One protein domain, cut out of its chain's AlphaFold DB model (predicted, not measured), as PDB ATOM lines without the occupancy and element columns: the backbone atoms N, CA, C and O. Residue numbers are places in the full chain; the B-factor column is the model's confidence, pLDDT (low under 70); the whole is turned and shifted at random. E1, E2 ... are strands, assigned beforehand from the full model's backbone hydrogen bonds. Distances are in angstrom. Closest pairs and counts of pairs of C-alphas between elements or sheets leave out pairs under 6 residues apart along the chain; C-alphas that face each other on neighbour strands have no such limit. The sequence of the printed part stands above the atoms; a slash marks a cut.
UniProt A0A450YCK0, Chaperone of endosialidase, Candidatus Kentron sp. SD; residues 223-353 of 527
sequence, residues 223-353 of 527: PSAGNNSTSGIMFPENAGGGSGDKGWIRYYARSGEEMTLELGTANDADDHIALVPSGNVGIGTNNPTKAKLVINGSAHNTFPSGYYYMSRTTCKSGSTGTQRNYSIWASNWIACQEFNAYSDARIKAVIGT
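AT A GLANCE: This is residues 223 to 353 of the 527 residues of the protein "Chaperone of endosialidase" of Candidatus Kentron sp. SD (UniProt A0A450YCK0). With little regular structure, this is a twisted row of short strands, in mixed order E1 E2 E3 E4 E5 E6 E8, with the small antiparallel pair E7 and E9 beyond its E8 end. Residues 315 to 323 and the tail 340 to 353 stick out. The printed part has 131 residues, 38 of them in nine named strands, E1 to E9: all strand, loose, radius of gyration of the C-alphas 20.1 A, spans 68 by 42 by 24 A.

IN THESE COORDINATES: Find C-alpha 233 at (-28.056, 42.758, 26.289), where E1, 233 to 235, begins. E2, 246 to 253, is 20.0 A long; E3, 259 to 266, 19.6 A. Then come E4, 272 to 275, E5, 281 to 283, E6, 293 to 295, E7, 308 to 310, E8, 328 to 330, and E9, 334 to 336, ending at (-26.050, 40.041, 60.846).

HOW THE PARTS SIT: E1 to E5 form a meander, each the antiparallel neighbour of the one before; look at N 250 and O 262, 2.9 A, between E2 and E3. E6 is parallel to E5, with N 294 and O 281 at 2.9 A. E8 and E9 meet only through their link.

THE WHOLE: The printed part has no cut. Links E6 to E7 and E7 to E8 are long. Residues 301 to 325 are among those under pLDDT 70.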
ATOM      1  N   PRO A 223     -23.069  46.281  22.640       92.81
ATOM      2  CA  PRO A 223     -24.494  46.536  22.499       92.81
ATOM      3  C   PRO A 223     -24.765  48.039  22.336       92.81
ATOM      4  O   PRO A 223     -23.968  48.880  22.756       92.81
ATOM      5  N   SER A 224     -25.909  48.382  21.744       93.31
ATOM      6  CA  SER A 224     -26.385  49.765  21.658       93.31
ATOM      7  C   SER A 224     -26.586  50.360  23.052       93.31
ATOM      8  O   SER A 224     -27.114  49.705  23.956       93.31
ATOM      9  N   ALA A 225     -26.183  51.620  23.216       92.38
ATOM     10  CA  ALA A 225     -26.507  52.393  24.405       92.38
ATOM     11  C   ALA A 225     -27.967  52.868  24.351       92.38
ATOM     12  O   ALA A 225     -28.458  53.244  23.288       92.38
ATOM     13  N   GLY A 226     -28.646  52.874  25.497       91.44
ATOM     14  CA  GLY A 226     -30.040  53.306  25.610       91.44
ATOM     15  C   GLY A 226     -30.806  52.597  26.727       91.44
ATOM     16  O   GLY A 226     -30.357  51.592  27.278       91.44
ATOM     17  N   ASN A 227     -31.978  53.136  27.060       88.25
ATOM     18  CA  ASN A 227     -32.846  52.676  28.149       88.25
ATOM     19  C   ASN A 227     -34.133  51.985  27.648       88.25
ATOM     20  O   ASN A 227     -35.157  52.011  28.323       88.25
ATOM     21  N   ASN A 228     -34.101  51.381  26.455       88.19
ATOM     22  CA  ASN A 228     -35.264  50.758  25.812       88.19
ATOM     23  C   ASN A 228     -35.039  49.261  25.512       88.19
ATOM     24  O   ASN A 228     -33.939  48.734  25.676       88.19
ATOM     25  N   SER A 229     -36.084  48.566  25.057       88.19
ATOM     26  CA  SER A 229     -36.078  47.117  24.782       88.19
ATOM     27  C   SER A 229     -35.175  46.670  23.627       88.19
ATOM     28  O   SER A 229     -35.020  45.471  23.419       88.19
ATOM     29  N   THR A 230     -34.557  47.597  22.895       90.19
ATOM     30  CA  THR A 230     -33.614  47.307  21.803       90.19
ATOM     31  C   THR A 230     -32.186  47.758  22.124       90.19
ATOM     32  O   THR A 230     -31.312  47.716  21.256       90.19
ATOM     33  N   SER A 231     -31.941  48.181  23.369       92.81
ATOM     34  CA  SER A 231     -30.643  48.651  23.856       92.81
ATOM     35  C   SER A 231     -30.077  47.714  24.917       92.81
ATOM     36  O   SER A 231     -30.807  47.272  25.804       92.81
ATOM     37  N   GLY A 232     -28.770  47.447  24.857       93.50
ATOM     38  CA  GLY A 232     -28.086  46.548  25.788       93.50
ATOM     39  C   GLY A 232     -28.103  45.067  25.387       93.50
ATOM     40  O   GLY A 232     -28.317  44.703  24.231       93.50
ATOM     41  N   ILE A 233     -27.841  44.207  26.370       93.81
ATOM     42  CA  ILE A 233     -28.056  42.758  26.289       93.81
ATOM     43  C   ILE A 233     -29.407  42.471  26.939       93.81
ATOM     44  O   ILE A 233     -29.589  42.729  28.129       93.81
ATOM     45  N   MET A 234     -30.344  41.945  26.155       91.19
ATOM     46  CA  MET A 234     -31.721  41.691  26.575       91.19
ATOM     47  C   MET A 234     -31.938  40.206  26.858       91.19
ATOM     48  O   MET A 234     -31.503  39.355  26.082       91.19
ATOM     49  N   PHE A 235     -32.650  39.902  27.939       88.88
ATOM     50  CA  PHE A 235     -33.168  38.563  28.208       88.88
ATOM     51  C   PHE A 235     -34.619  38.454  27.703       88.88
ATOM     52  O   PHE A 235     -35.305  39.478  27.633       88.88
ATOM     53  N   PRO A 236     -35.099  37.252  27.320       86.88
ATOM     54  CA  PRO A 236     -36.467  37.076  26.831       86.88
ATOM     55  C   PRO A 236     -37.515  37.553  27.843       86.88
ATOM     56  O   PRO A 236     -37.429  37.218  29.025       86.88
ATOM     57  N   GLU A 237     -38.510  38.305  27.373       85.12
ATOM     58  CA  GLU A 237     -39.631  38.749  28.208       85.12
ATOM     59  C   GLU A 237     -40.528  37.558  28.581       85.12
ATOM     60  O   GLU A 237     -40.791  36.694  27.741       85.12
ATOM     61  N   ASN A 238     -41.009  37.525  29.828       79.75
ATOM     62  CA  ASN A 238     -41.936  36.504  30.340       79.75
ATOM     63  C   ASN A 238     -41.484  35.052  30.064       79.75
ATOM     64  O   ASN A 238     -42.303  34.187  29.748       79.75
ATOM     65  N   ALA A 239     -40.182  34.751  30.173       75.12
ATOM     66  CA  ALA A 239     -39.648  33.405  29.918       75.12
ATOM     67  C   ALA A 239     -40.271  32.311  30.819       75.12
ATOM     68  O   ALA A 239     -40.241  31.134  30.462       75.12
ATOM     69  N   GLY A 240     -40.838  32.702  31.968       71.88
ATOM     70  CA  GLY A 240     -41.601  31.842  32.880       71.88
ATOM     71  C   GLY A 240     -43.131  31.918  32.738       71.88
ATOM     72  O   GLY A 240     -43.825  31.237  33.487       71.88
ATOM     73  N   GLY A 241     -43.668  32.707  31.796       73.31
ATOM     74  CA  GLY A 241     -45.095  33.058  31.689       73.31
ATOM     75  C   GLY A 241     -45.436  34.410  32.342       73.31
ATOM     76  O   GLY A 241     -44.550  35.086  32.843       73.31
ATOM     77  N   GLY A 242     -46.712  34.817  32.318       73.25
ATOM     78  CA  GLY A 242     -47.172  36.088  32.912       73.25
ATOM     79  C   GLY A 242     -47.021  37.324  32.011       73.25
ATOM     80  O   GLY A 242     -46.899  37.206  30.791       73.25
ATOM     81  N   SER A 243     -47.099  38.515  32.615       74.31
ATOM     82  CA  SER A 243     -46.937  39.808  31.937       74.31
ATOM     83  C   SER A 243     -46.149  40.775  32.811       74.31
ATOM     84  O   SER A 243     -46.534  40.983  33.956       74.31
ATOM     85  N   GLY A 244     -45.131  41.423  32.248       69.81
ATOM     86  CA  GLY A 244     -44.357  42.472  32.922       69.81
ATOM     87  C   GLY A 244     -42.883  42.123  33.091       69.81
ATOM     88  O   GLY A 244     -42.068  43.039  33.085       69.81
ATOM     89  N   ASP A 245     -42.542  40.831  33.097       70.00
ATOM     90  CA  ASP A 245     -41.193  40.340  33.376       70.00
ATOM     91  C   ASP A 245     -40.210  40.673  32.254       70.00
ATOM     92  O   ASP A 245     -40.325  40.195  31.116       70.00
ATOM     93  N   LYS A 246     -39.181  41.449  32.592       81.62
ATOM     94  CA  LYS A 246     -38.071  41.771  31.686       81.62
ATOM     95  C   LYS A 246     -36.749  41.683  32.430       81.62
ATOM     96  O   LYS A 246     -36.690  42.002  33.610       81.62
ATOM     97  N   GLY A 247     -35.681  41.321  31.724       84.44
ATOM     98  CA  GLY A 247     -34.315  41.354  32.247       84.44
ATOM     99  C   GLY A 247     -33.351  41.967  31.237       84.44
ATOM    100  O   GLY A 247     -33.492  41.736  30.032       84.44
ATOM    101  N   TRP A 248     -32.368  42.743  31.699       89.62
ATOM    102  CA  TRP A 248     -31.380  43.367  30.816       89.62
ATOM    103  C   TRP A 248     -30.055  43.727  31.497       89.62
ATOM    104  O   TRP A 248     -29.959  43.877  32.714       89.62
ATOM    105  N   ILE A 249     -29.038  43.939  30.659       92.06
ATOM    106  CA  ILE A 249     -27.807  44.664  30.987       92.06
ATOM    107  C   ILE A 249     -27.717  45.849  30.025       92.06
ATOM    108  O   ILE A 249     -27.547  45.651  28.819       92.06
ATOM    109  N   ARG A 250     -27.841  47.078  30.530       91.31
ATOM    110  CA  ARG A 250     -27.893  48.297  29.705       91.31
ATOM    111  C   ARG A 250     -26.857  49.321  30.115       91.31
ATOM    112  O   ARG A 250     -26.512  49.435  31.285       91.31
ATOM    113  N   TYR A 251     -26.421  50.101  29.134       91.38
ATOM    114  CA  TYR A 251     -25.537  51.238  29.336       91.38
ATOM    115  C   TYR A 251     -26.161  52.484  28.712       91.38
ATOM    116  O   TYR A 251     -26.422  52.501  27.511       91.38
ATOM    117  N   TYR A 252     -26.463  53.504  29.510       91.25
ATOM    118  CA  TYR A 252     -27.121  54.721  29.027       91.25
ATOM    119  C   TYR A 252     -26.889  55.908  29.960       91.25
ATOM    120  O   TYR A 252     -26.591  55.720  31.137       91.25
ATOM    121  N   ALA A 253     -27.024  57.126  29.434       89.81
ATOM    122  CA  ALA A 253     -27.019  58.342  30.240       89.81
ATOM    123  C   ALA A 253     -28.375  58.528  30.926       89.81
ATOM    124  O   ALA A 253     -29.411  58.448  30.263       89.81
ATOM    125  N   ARG A 254     -28.384  58.804  32.233       79.31
ATOM    126  CA  ARG A 254     -29.612  59.186  32.955       79.31
ATOM    127  C   ARG A 254     -29.904  60.677  32.836       79.31
ATOM    128  O   ARG A 254     -31.060  61.061  32.702       79.31
ATOM    129  N   SER A 255     -28.859  61.497  32.863       81.81
ATOM    130  CA  SER A 255     -28.921  62.944  32.667       81.81
ATOM    131  C   SER A 255     -27.576  63.437  32.140       81.81
ATOM    132  O   SER A 255     -26.538  63.115  32.714       81.81
ATOM    133  N   GLY A 256     -27.563  64.195  31.041       82.88
ATOM    134  CA  GLY A 256     -26.321  64.701  30.448       82.88
ATOM    135  C   GLY A 256     -25.294  63.593  30.171       82.88
ATOM    136  O   GLY A 256     -25.565  62.676  29.401       82.88
ATOM    137  N   GLU A 257     -24.124  63.684  30.809       83.06
ATOM    138  CA  GLU A 257     -23.015  62.721  30.686       83.06
ATOM    139  C   GLU A 257     -23.002  61.652  31.800       83.06
ATOM    140  O   GLU A 257     -22.078  60.840  31.884       83.06
ATOM    141  N   GLU A 258     -24.019  61.620  32.668       81.69
ATOM    142  CA  GLU A 258     -24.128  60.656  33.766       81.69
ATOM    143  C   GLU A 258     -24.526  59.274  33.247       81.69
ATOM    144  O   GLU A 258     -25.695  58.874  33.248       81.69
ATOM    145  N   MET A 259     -23.529  58.529  32.785       84.81
ATOM    146  CA  MET A 259     -23.712  57.160  32.327       84.81
ATOM    147  C   MET A 259     -24.101  56.240  33.482       84.81
ATOM    148  O   MET A 259     -23.779  56.483  34.636       84.81
ATOM    149  N   THR A 260     -24.803  55.156  33.194       83.44
ATOM    150  CA  THR A 260     -25.128  54.107  34.163       83.44
ATOM    151  C   THR A 260     -24.984  52.758  33.486       83.44
ATOM    152  O   THR A 260     -25.484  52.584  32.376       83.44
ATOM    153  N   LEU A 261     -24.325  51.810  34.158       88.38
ATOM    154  CA  LEU A 261     -24.431  50.394  33.828       88.38
ATOM    155  C   LEU A 261     -25.504  49.785  34.733       88.38
ATOM    156  O   LEU A 261     -25.338  49.687  35.948       88.38
ATOM    157  N   GLU A 262     -26.624  49.411  34.138       86.00
ATOM    158  CA  GLU A 262     -27.782  48.886  34.850       86.00
ATOM    159  C   GLU A 262     -27.922  47.388  34.602       86.00
ATOM    160  O   GLU A 262     -27.968  46.947  33.450       86.00
ATOM    161  N   LEU A 263     -28.014  46.625  35.694       86.81
ATOM    162  CA  LEU A 263     -28.477  45.244  35.700       86.81
ATOM    163  C   LEU A 263     -29.901  45.287  36.248       86.81
ATOM    164  O   LEU A 263     -30.107  45.448  37.453       86.81
ATOM    165  N   GLY A 264     -30.873  45.242  35.347       78.25
ATOM    166  CA  GLY A 264     -32.269  45.465  35.689       78.25
ATOM    167  C   GLY A 264     -33.106  44.226  35.458       78.25
ATOM    168  O   GLY A 264     -32.964  43.548  34.435       78.25
ATOM    169  N   THR A 265     -34.010  43.971  36.394       74.69
ATOM    170  CA  THR A 265     -35.259  43.278  36.110       74.69
ATOM    171  C   THR A 265     -36.392  44.294  36.204       74.69
ATOM    172  O   THR A 265     -36.307  45.219  37.002       74.69
ATOM    173  N   ALA A 266     -37.411  44.187  35.357       68.25
ATOM    174  CA  ALA A 266     -38.661  44.912  35.558       68.25
ATOM    175  C   ALA A 266     -39.712  43.881  35.923       68.25
ATOM    176  O   ALA A 266     -40.031  43.032  35.094       68.25
ATOM    177  N   ASN A 267     -40.220  43.993  37.139       57.69
ATOM    178  CA  ASN A 267     -41.583  43.625  37.478       57.69
ATOM    179  C   ASN A 267     -42.251  44.856  38.118       57.69
ATOM    180  O   ASN A 267     -43.324  45.256  37.679       57.69
ATOM    181  N   ASP A 268     -41.520  45.556  38.999       57.59
ATOM    182  CA  ASP A 268     -41.889  46.840  39.610       57.59
ATOM    183  C   ASP A 268     -40.775  47.914  39.485       57.59
ATOM    184  O   ASP A 268     -39.701  47.677  38.927       57.59
ATOM    185  N   ALA A 269     -41.027  49.140  39.969       54.81
ATOM    186  CA  ALA A 269     -40.170  50.321  39.755       54.81
ATOM    187  C   ALA A 269     -38.763  50.266  40.408       54.81
ATOM    188  O   ALA A 269     -37.927  51.114  40.087       54.81
ATOM    189  N   ASP A 270     -38.493  49.284  41.277       56.09
ATOM    190  CA  ASP A 270     -37.297  49.220  42.133       56.09
ATOM    191  C   ASP A 270     -36.529  47.876  42.056       56.09
ATOM    192  O   ASP A 270     -35.708  47.572  42.920       56.09
ATOM    193  N   ASP A 271     -36.720  47.071  41.006       58.31
ATOM    194  CA  ASP A 271     -36.107  45.732  40.878       58.31
ATOM    195  C   ASP A 271     -34.709  45.723  40.218       58.31
ATOM    196  O   ASP A 271     -34.302  44.751  39.572       58.31
ATOM    197  N   HIS A 272     -33.938  46.806  40.342       66.62
ATOM    198  CA  HIS A 272     -32.636  46.940  39.675       66.62
ATOM    199  C   HIS A 272     -31.450  46.984  40.650       66.62
ATOM    200  O   HIS A 272     -31.518  47.485  41.779       66.62
ATOM    201  N   ILE A 273     -30.308  46.505  40.154       75.38
ATOM    202  CA  ILE A 273     -28.986  46.773  40.714       75.38
ATOM    203  C   ILE A 273     -28.301  47.780  39.786       75.38
ATOM    204  O   ILE A 273     -27.965  47.479  38.638       75.38
ATOM    205  N   ALA A 274     -28.093  48.998  40.283       68.38
ATOM    206  CA  ALA A 274     -27.427  50.060  39.542       68.38
ATOM    207  C   ALA A 274     -25.942  50.128  39.915       68.38
ATOM    208  O   ALA A 274     -25.599  50.318  41.084       68.38
ATOM    209  N   LEU A 275     -25.067  50.031  38.911       70.94
ATOM    210  CA  LEU A 275     -23.647  50.354  39.026       70.94
ATOM    211  C   LEU A 275     -23.419  51.722  38.375       70.94
ATOM    212  O   LEU A 275     -23.492  51.869  37.151       70.94
ATOM    213  N   VAL A 276     -23.163  52.740  39.196       67.62
ATOM    214  CA  VAL A 276     -22.956  54.111  38.707       67.62
ATOM    215  C   VAL A 276     -21.459  54.443  38.579       67.62
ATOM    216  O   VAL A 276     -20.662  53.966  39.391       67.62
ATOM    217  N   PRO A 277     -21.037  55.285  37.612       47.72
ATOM    218  CA  PRO A 277     -19.632  55.646  37.379       47.72
ATOM    219  C   PRO A 277     -18.918  56.270  38.581       47.72
ATOM    220  O   PRO A 277     -17.698  56.181  38.677       47.72
ATOM    221  N   SER A 278     -19.659  56.842  39.538       66.69
ATOM    222  CA  SER A 278     -19.117  57.301  40.828       66.69
ATOM    223  C   SER A 278     -18.590  56.157  41.720       66.69
ATOM    224  O   SER A 278     -18.024  56.398  42.794       66.69
ATOM    225  N   GLY A 279     -18.753  54.904  41.282       66.12
ATOM    226  CA  GLY A 279     -18.328  53.692  41.975       66.12
ATOM    227  C   GLY A 279     -19.272  53.282  43.103       66.12
ATOM    228  O   GLY A 279     -18.854  52.545  43.994       66.12
ATOM    229  N   ASN A 280     -20.503  53.795  43.105       81.12
ATOM    230  CA  ASN A 280     -21.531  53.424  44.072       81.12
ATOM    231  C   ASN A 280     -22.427  52.315  43.493       81.12
ATOM    232  O   ASN A 280     -22.618  52.217  42.279       81.12
ATOM    233  N   VAL A 281     -22.989  51.492  44.377       86.31
ATOM    234  CA  VAL A 281     -23.924  50.410  44.055       86.31
ATOM    235  C   VAL A 281     -25.273  50.729  44.691       86.31
ATOM    236  O   VAL A 281     -25.351  50.937  45.902       86.31
ATOM    237  N   GLY A 282     -26.325  50.784  43.877       84.94
ATOM    238  CA  GLY A 282     -27.707  50.930  44.329       84.94
ATOM    239  C   GLY A 282     -28.453  49.607  44.222       84.94
ATOM    240  O   GLY A 282     -28.470  49.020  43.145       84.94
ATOM    241  N   ILE A 283     -29.064  49.150  45.314       85.12
ATOM    242  CA  ILE A 283     -30.021  48.034  45.330       85.12
ATOM    243  C   ILE A 283     -31.377  48.629  45.714       85.12
ATOM    244  O   ILE A 283     -31.482  49.238  46.782       85.12
ATOM    245  N   GLY A 284     -32.376  48.528  44.834       77.69
ATOM    246  CA  GLY A 284     -33.689  49.160  45.040       77.69
ATOM    247  C   GLY A 284     -33.675  50.692  44.983       77.69
ATOM    248  O   GLY A 284     -34.554  51.372  45.509       77.69
ATOM    249  N   THR A 285     -32.622  51.278  44.404       76.31
ATOM    250  CA  THR A 285     -32.525  52.724  44.166       76.31
ATOM    251  C   THR A 285     -31.645  53.041  42.970       76.31
ATOM    252  O   THR A 285     -30.605  52.422  42.752       76.31
ATOM    253  N   ASN A 286     -32.076  54.011  42.169       74.44
ATOM    254  CA  ASN A 286     -31.369  54.491  40.981       74.44
ATOM    255  C   ASN A 286     -30.396  55.646  41.271       74.44
ATOM    256  O   ASN A 286     -29.658  56.062  40.381       74.44
ATOM    257  N   ASN A 287     -30.390  56.172  42.500       77.75
ATOM    258  CA  ASN A 287     -29.586  57.330  42.890       77.75
ATOM    259  C   ASN A 287     -28.822  57.063  44.202       77.75
ATOM    260  O   ASN A 287     -29.141  57.651  45.242       77.75
ATOM    261  N   PRO A 288     -27.835  56.144  44.199       85.44
ATOM    262  CA  PRO A 288     -27.109  55.749  45.401       85.44
ATOM    263  C   PRO A 288     -26.108  56.833  45.852       85.44
ATOM    264  O   PRO A 288     -24.898  56.659  45.748       85.44
ATOM    265  N   THR A 289     -26.592  57.969  46.365       84.06
ATOM    266  CA  THR A 289     -25.766  59.125  46.794       84.06
ATOM    267  C   THR A 289     -25.379  59.102  48.269       84.06
ATOM    268  O   THR A 289     -24.499  59.848  48.692       84.06
ATOM    269  N   LYS A 290     -26.026  58.246  49.067       81.94
ATOM    270  CA  LYS A 290     -25.912  58.253  50.533       81.94
ATOM    271  C   LYS A 290     -24.686  57.501  51.071       81.94
ATOM    272  O   LYS A 290     -24.248  57.789  52.180       81.94
ATOM    273  N   ALA A 291     -24.156  56.538  50.316       85.19
ATOM    274  CA  ALA A 291     -23.004  55.702  50.672       85.19
ATOM    275  C   ALA A 291     -22.437  54.995  49.425       85.19
ATOM    276  O   ALA A 291     -22.981  55.134  48.330       85.19
ATOM    277  N   LYS A 292     -21.361  54.208  49.588       85.12
ATOM    278  CA  LYS A 292     -20.833  53.352  48.507       85.12
ATOM    279  C   LYS A 292     -21.789  52.222  48.129       85.12
ATOM    280  O   LYS A 292     -21.943  51.949  46.945       85.12
ATOM    281  N   LEU A 293     -22.458  51.612  49.102       89.56
ATOM    282  CA  LEU A 293     -23.581  50.704  48.890       89.56
ATOM    283  C   LEU A 293     -24.839  51.336  49.482       89.56
ATOM    284  O   LEU A 293     -24.891  51.591  50.685       89.56
ATOM    285  N   VAL A 294     -25.842  51.593  48.647       87.81
ATOM    286  CA  VAL A 294     -27.137  52.138  49.063       87.81
ATOM    287  C   VAL A 294     -28.202  51.084  48.800       87.81
ATOM    288  O   VAL A 294     -28.464  50.734  47.653       87.81
ATOM    289  N   ILE A 295     -28.800  50.583  49.874       89.38
ATOM    290  CA  ILE A 295     -29.884  49.606  49.842       89.38
ATOM    291  C   ILE A 295     -31.158  50.336  50.246       89.38
ATOM    292  O   ILE A 295     -31.267  50.839  51.367       89.38
ATOM    293  N   ASN A 296     -32.105  50.424  49.324       86.19
ATOM    294  CA  ASN A 296     -33.399  51.038  49.546       86.19
ATOM    295  C   ASN A 296     -34.490  49.982  49.344       86.19
ATOM    296  O   ASN A 296     -34.456  49.237  48.374       86.19
ATOM    297  N   GLY A 297     -35.417  49.895  50.292       79.25
ATOM    298  CA  GLY A 297     -36.410  48.821  50.364       79.25
ATOM    299  C   GLY A 297     -36.091  47.772  51.433       79.25
ATOM    300  O   GLY A 297     -35.148  47.903  52.221       79.25
ATOM    301  N   SER A 298     -36.945  46.756  51.534       77.38
ATOM    302  CA  SER A 298     -36.807  45.644  52.485       77.38
ATOM    303  C   SER A 298     -37.590  44.428  52.015       77.38
ATOM    304  O   SER A 298     -38.663  44.578  51.442       77.38
ATOM    305  N   ALA A 299     -37.107  43.237  52.357       70.94
ATOM    306  CA  ALA A 299     -37.880  42.003  52.264       70.94
ATOM    307  C   ALA A 299     -38.433  41.621  53.646       70.94
ATOM    308  O   ALA A 299     -37.732  41.748  54.654       70.94
ATOM    309  N   HIS A 300     -39.673  41.134  53.696       72.19
ATOM    310  CA  HIS A 300     -40.287  40.649  54.930       72.19
ATOM    311  C   HIS A 300     -39.855  39.198  55.184       72.19
ATOM    312  O   HIS A 300     -40.273  38.294  54.467       72.19
ATOM    313  N   ASN A 301     -39.007  38.972  56.189       60.41
ATOM    314  CA  ASN A 301     -38.511  37.641  56.546       60.41
ATOM    315  C   ASN A 301     -38.767  37.338  58.026       60.41
ATOM    316  O   ASN A 301     -38.459  38.152  58.896       60.41
ATOM    317  N   THR A 302     -39.268  36.133  58.309       63.44
ATOM    318  CA  THR A 302     -39.407  35.599  59.671       63.44
ATOM    319  C   THR A 302     -38.172  34.770  60.007       63.44
ATOM    320  O   THR A 302     -37.947  33.722  59.403       63.44
ATOM    321  N   PHE A 303     -37.358  35.215  60.965       57.88
ATOM    322  CA  PHE A 303     -36.143  34.499  61.355       57.88
ATOM    323  C   PHE A 303     -36.435  33.461  62.457       57.88
ATOM    324  O   PHE A 303     -36.882  33.841  63.537       57.88
ATOM    325  N   PRO A 304     -36.155  32.161  62.238       42.84
ATOM    326  CA  PRO A 304     -36.408  31.101  63.221       42.84
ATOM    327  C   PRO A 304     -35.339  31.004  64.332       42.84
ATOM    328  O   PRO A 304     -35.388  30.094  65.159       42.84
ATOM    329  N   SER A 305     -34.332  31.886  64.362       51.03
ATOM    330  CA  SER A 305     -33.219  31.859  65.329       51.03
ATOM    331  C   SER A 305     -32.681  33.270  65.603       51.03
ATOM    332  O   SER A 305     -32.945  34.187  64.828       51.03
ATOM    333  N   GLY A 306     -31.955  33.458  66.712       45.94
ATOM    334  CA  GLY A 306     -31.497  34.771  67.183       45.94
ATOM    335  C   GLY A 306     -30.437  35.407  66.281       45.94
ATOM    336  O   GLY A 306     -29.279  35.006  66.312       45.94
ATOM    337  N   TYR A 307     -30.836  36.419  65.513       43.84
ATOM    338  CA  TYR A 307     -29.933  37.331  64.807       43.84
ATOM    339  C   TYR A 307     -29.796  38.640  65.586       43.84
ATOM    340  O   TYR A 307     -30.748  39.091  66.230       43.84
ATOM    341  N   TYR A 308     -28.637  39.286  65.471       50.72
ATOM    342  CA  TYR A 308     -28.478  40.673  65.885       50.72
ATOM    343  C   TYR A 308     -28.902  41.579  64.724       50.72
ATOM    344  O   TYR A 308     -28.487  41.383  63.578       50.72
ATOM    345  N   TYR A 309     -29.756  42.561  65.003       49.66
ATOM    346  CA  TYR A 309     -30.196  43.541  64.014       49.66
ATOM    347  C   TYR A 309     -29.770  44.946  64.430       49.66
ATOM    348  O   TYR A 309     -29.977  45.366  65.571       49.66
ATOM    349  N   MET A 310     -29.198  45.692  63.485       60.72
ATOM    350  CA  MET A 310     -28.978  47.124  63.655       60.72
ATOM    351  C   MET A 310     -30.188  47.874  63.112       60.72
ATOM    352  O   MET A 310     -30.486  47.798  61.918       60.72
ATOM    353  N   SER A 311     -30.897  48.593  63.983       54.03
ATOM    354  CA  SER A 311     -31.979  49.490  63.582       54.03
ATOM    355  C   SER A 311     -31.586  50.941  63.819       54.03
ATOM    356  O   SER A 311     -30.775  51.249  64.697       54.03
ATOM    357  N   ARG A 312     -32.242  51.849  63.088       53.25
ATOM    358  CA  ARG A 312     -32.139  53.300  63.298       53.25
ATOM    359  C   ARG A 312     -32.419  53.708  64.757       53.25
ATOM    360  O   ARG A 312     -31.934  54.748  65.194       53.25
ATOM    361  N   THR A 313     -33.162  52.887  65.499       49.41
ATOM    362  CA  THR A 313     -33.605  53.151  66.875       49.41
ATOM    363  C   THR A 313     -32.719  52.487  67.935       49.41
ATOM    364  O   THR A 313     -32.611  53.003  69.040       49.41
ATOM    365  N   THR A 314     -32.078  51.355  67.627       48.28
ATOM    366  CA  THR A 314     -31.349  50.528  68.613       48.28
ATOM    367  C   THR A 314     -29.839  50.742  68.611       48.28
ATOM    368  O   THR A 314     -29.179  50.333  69.558       48.28
ATOM    369  N   CYS A 315     -29.286  51.386  67.579       55.06
ATOM    370  CA  CYS A 315     -27.841  51.569  67.409       55.06
ATOM    371  C   CYS A 315     -27.502  53.036  67.104       55.06
ATOM    372  O   CYS A 315     -26.835  53.340  66.114       55.06
ATOM    373  N   LYS A 316     -28.005  53.972  67.915       52.22
ATOM    374  CA  LYS A 316     -27.639  55.392  67.822       52.22
ATOM    375  C   LYS A 316     -26.408  55.626  68.708       52.22
ATOM    376  O   LYS A 316     -26.547  55.782  69.911       52.22
ATOM    377  N   SER A 317     -25.213  55.674  68.121       47.03
ATOM    378  CA  SER A 317     -24.079  56.376  68.741       47.03
ATOM    379  C   SER A 317     -23.970  57.742  68.061       47.03
ATOM    380  O   SER A 317     -23.918  57.831  66.833       47.03
ATOM    381  N   GLY A 318     -24.117  58.810  68.843       46.03
ATOM    382  CA  GLY A 318     -24.530  60.131  68.374       46.03
ATOM    383  C   GLY A 318     -23.567  60.872  67.436       46.03
ATOM    384  O   GLY A 318     -22.349  60.855  67.587       46.03
ATOM    385  N   SER A 319     -24.163  61.619  66.503       42.75
ATOM    386  CA  SER A 319     -23.816  63.018  66.193       42.75
ATOM    387  C   SER A 319     -24.823  63.557  65.174       42.75
ATOM    388  O   SER A 319     -24.819  63.130  64.018       42.75
ATOM    389  N   THR A 320     -25.691  64.477  65.583       45.81
ATOM    390  CA  THR A 320     -26.479  65.307  64.664       45.81
ATOM    391  C   THR A 320     -25.570  66.408  64.100       45.81
ATOM    392  O   THR A 320     -24.785  67.006  64.828       45.81
ATOM    393  N   GLY A 321     -25.624  66.650  62.786       44.41
ATOM    394  CA  GLY A 321     -24.955  67.801  62.158       44.41
ATOM    395  C   GLY A 321     -23.488  67.632  61.731       44.41
ATOM    396  O   GLY A 321     -22.883  68.614  61.314       44.41
ATOM    397  N   THR A 322     -22.899  66.431  61.778       43.53
ATOM    398  CA  THR A 322     -21.541  66.180  61.243       43.53
ATOM    399  C   THR A 322     -21.588  65.201  60.071       43.53
ATOM    400  O   THR A 322     -22.142  64.108  60.194       43.53
ATOM    401  N   GLN A 323     -20.999  65.570  58.930       52.03
ATOM    402  CA  GLN A 323     -20.862  64.676  57.779       52.03
ATOM    403  C   GLN A 323     -19.903  63.536  58.140       52.03
ATOM    404  O   GLN A 323     -18.768  63.772  58.555       52.03
ATOM    405  N   ARG A 324     -20.360  62.292  58.000       62.59
ATOM    406  CA  ARG A 324     -19.543  61.098  58.232       62.59
ATOM    407  C   ARG A 324     -19.580  60.207  57.005       62.59
ATOM    408  O   ARG A 324     -20.591  60.122  56.314       62.59
ATOM    409  N   ASN A 325     -18.461  59.542  56.759       60.94
ATOM    410  CA  ASN A 325     -18.338  58.610  55.652       60.94
ATOM    411  C   ASN A 325     -18.878  57.250  56.094       60.94
ATOM    412  O   ASN A 325     -18.327  56.635  57.006       60.94
ATOM    413  N   TYR A 326     -19.933  56.783  55.434       71.12
ATOM    414  CA  TYR A 326     -20.480  55.444  55.625       71.12
ATOM    415  C   TYR A 326     -20.309  54.642  54.339       71.12
ATOM    416  O   TYR A 326     -20.596  55.127  53.243       71.12
ATOM    417  N   SER A 327     -19.845  53.401  54.466       80.81
ATOM    418  CA  SER A 327     -19.692  52.504  53.316       80.81
ATOM    419  C   SER A 327     -21.018  51.869  52.899       80.81
ATOM    420  O   SER A 327     -21.203  51.580  51.721       80.81
ATOM    421  N   ILE A 328     -21.944  51.690  53.847       85.75
ATOM    422  CA  ILE A 328     -23.263  51.094  53.625       85.75
ATOM    423  C   ILE A 328     -24.325  52.031  54.198       85.75
ATOM    424  O   ILE A 328     -24.246  52.422  55.363       85.75
ATOM    425  N   TRP A 329     -25.321  52.365  53.384       85.31
ATOM    426  CA  TRP A 329     -26.565  52.994  53.812       85.31
ATOM    427  C   TRP A 329     -27.712  52.043  53.487       85.31
ATOM    428  O   TRP A 329     -27.886  51.664  52.332       85.31
ATOM    429  N   ALA A 330     -28.489  51.664  54.498       86.00
ATOM    430  CA  ALA A 330     -29.690  50.856  54.337       86.00
ATOM    431  C   ALA A 330     -30.901  51.654  54.831       86.00
ATOM    432  O   ALA A 330     -30.840  52.263  55.902       86.00
ATOM    433  N   SER A 331     -31.998  51.655  54.070       81.50
ATOM    434  CA  SER A 331     -33.254  52.289  54.499       81.50
ATOM    435  C   SER A 331     -33.919  51.550  55.666       81.50
ATOM    436  O   SER A 331     -34.737  52.138  56.368       81.50
ATOM    437  N   ASN A 332     -33.560  50.279  55.872       77.00
ATOM    438  CA  ASN A 332     -34.135  49.366  56.859       77.00
ATOM    439  C   ASN A 332     -33.048  48.614  57.647       77.00
ATOM    440  O   ASN A 332     -31.859  48.915  57.541       77.00
ATOM    441  N   TRP A 333     -33.468  47.666  58.487       73.94
ATOM    442  CA  TRP A 333     -32.587  46.914  59.381       73.94
ATOM    443  C   TRP A 333     -31.500  46.132  58.640       73.94
ATOM    444  O   TRP A 333     -31.745  45.539  57.591       73.94
ATOM    445  N   ILE A 334     -30.315  46.073  59.248       78.81
ATOM    446  CA  ILE A 334     -29.236  45.174  58.830       78.81
ATOM    447  C   ILE A 334     -29.239  43.987  59.787       78.81
ATOM    448  O   ILE A 334     -28.929  44.148  60.968       78.81
ATOM    449  N   ALA A 335     -29.604  42.809  59.286       72.19
ATOM    450  CA  ALA A 335     -29.466  41.559  60.020       72.19
ATOM    451  C   ALA A 335     -28.056  40.998  59.806       72.19
ATOM    452  O   ALA A 335     -27.596  40.870  58.670       72.19
ATOM    453  N   CYS A 336     -27.370  40.660  60.892       68.94
ATOM    454  CA  CYS A 336     -26.050  40.041  60.846       68.94
ATOM    455  C   CYS A 336     -25.906  39.019  61.979       68.94
ATOM    456  O   CYS A 336     -26.576  39.103  63.009       68.94
ATOM    457  N   GLN A 337     -25.055  38.015  61.773       60.91
ATOM    458  CA  GLN A 337     -24.743  37.041  62.821       60.91
ATOM    459  C   GLN A 337     -23.822  37.647  63.890       60.91
ATOM    460  O   GLN A 337     -23.946  37.325  65.067       60.91
ATOM    461  N   GLU A 338     -22.921  38.537  63.480       64.12
ATOM    462  CA  GLU A 338     -21.913  39.152  64.336       64.12
ATOM    463  C   GLU A 338     -21.639  40.586  63.864       64.12
ATOM    464  O   GLU A 338     -21.540  40.848  62.662       64.12
ATOM    465  N   PHE A 339     -21.493  41.504  64.820       72.38
ATOM    466  CA  PHE A 339     -21.033  42.870  64.593       72.38
ATOM    467  C   PHE A 339     -19.852  43.156  65.521       72.38
ATOM    468  O   PHE A 339     -20.008  43.205  66.741       72.38
ATOM    469  N   ASN A 340     -18.672  43.364  64.940       68.12
ATOM    470  CA  ASN A 340     -17.452  43.621  65.696       68.12
ATOM    471  C   ASN A 340     -17.181  45.121  65.815       68.12
ATOM    472  O   ASN A 340     -16.716  45.766  64.874       68.12
ATOM    473  N   ALA A 341     -17.432  45.665  67.005       71.19
ATOM    474  CA  ALA A 341     -17.011  47.007  67.378       71.19
ATOM    475  C   ALA A 341     -15.582  46.966  67.949       71.19
ATOM    476  O   ALA A 341     -15.359  46.534  69.081       71.19
ATOM    477  N   TYR A 342     -14.594  47.409  67.169       70.88
ATOM    478  CA  TYR A 342     -13.203  47.459  67.630       70.88
ATOM    479  C   TYR A 342     -13.036  48.421  68.812       70.88
ATOM    480  O   TYR A 342     -13.513  49.553  68.789       70.88
ATOM    481  N   SER A 343     -12.317  47.969  69.841       74.62
ATOM    482  CA  SER A 343     -12.222  48.654  71.139       74.62
ATOM    483  C   SER A 343     -10.783  48.684  71.692       74.62
ATOM    484  O   SER A 343     -10.584  48.846  72.897       74.62
ATOM    485  N   ASP A 344      -9.782  48.516  70.820       84.06
ATOM    486  CA  ASP A 344      -8.352  48.423  71.167       84.06
ATOM    487  C   ASP A 344      -7.859  49.671  71.931       84.06
ATOM    488  O   ASP A 344      -8.275  50.797  71.663       84.06
ATOM    489  N   ALA A 345      -6.959  49.495  72.899       83.31
ATOM    490  CA  ALA A 345      -6.435  50.614  73.683       83.31
ATOM    491  C   ALA A 345      -5.633  51.613  72.828       83.31
ATOM    492  O   ALA A 345      -5.655  52.808  73.102       83.31
ATOM    493  N   ARG A 346      -4.971  51.155  71.757       85.25
ATOM    494  CA  ARG A 346      -4.155  52.002  70.864       85.25
ATOM    495  C   ARG A 346      -4.986  52.975  70.033       85.25
ATOM    496  O   ARG A 346      -4.436  53.942  69.517       85.25
ATOM    497  N   ILE A 347      -6.292  52.732  69.906       78.00
ATOM    498  CA  ILE A 347      -7.231  53.643  69.236       78.00
ATOM    499  C   ILE A 347      -7.962  54.564  70.229       78.00
ATOM    500  O   ILE A 347      -8.917  55.235  69.844       78.00
ATOM    501  N   LYS A 348      -7.537  54.603  71.503       79.31
ATOM    502  CA  LYS A 348      -8.184  55.377  72.572       79.31
ATOM    503  C   LYS A 348      -7.191  56.267  73.316       79.31
ATOM    504  O   LYS A 348      -6.130  55.821  73.741       79.31
ATOM    505  N   ALA A 349      -7.584  57.513  73.562       84.88
ATOM    506  CA  ALA A 349      -6.920  58.379  74.533       84.88
ATOM    507  C   ALA A 349      -7.513  58.099  75.923       84.88
ATOM    508  O   ALA A 349      -8.573  58.617  76.264       84.88
ATOM    509  N   VAL A 350      -6.877  57.218  76.699       85.19
ATOM    510  CA  VAL A 350      -7.371  56.826  78.030       85.19
ATOM    511  C   VAL A 350      -7.210  57.993  79.009       85.19
ATOM    512  O   VAL A 350      -6.095  58.429  79.274       85.19
ATOM    513  N   ILE A 351      -8.328  58.488  79.548       85.00
ATOM    514  CA  ILE A 351      -8.368  59.649  80.458       85.00
ATOM    515  C   ILE A 351      -8.260  59.216  81.934       85.00
ATOM    516  O   ILE A 351      -7.780  59.973  82.773       85.00
ATOM    517  N   GLY A 352      -8.663  57.986  82.256       87.44
ATOM    518  CA  GLY A 352      -8.618  57.421  83.605       87.44
ATOM    519  C   GLY A 352      -9.569  56.233  83.754       87.44
ATOM    520  O   GLY A 352     -10.312  55.907  82.826       87.44
ATOM    521  N   THR A 353      -9.534  55.577  84.913       86.44
ATOM    522  CA  THR A 353     -10.523  54.562  85.309       86.44
ATOM    523  C   THR A 353     -11.757  55.224  85.919       86.44
ATOM    524  O   THR A 353     -11.651  56.310  86.487       86.44
TER     525      THR A 353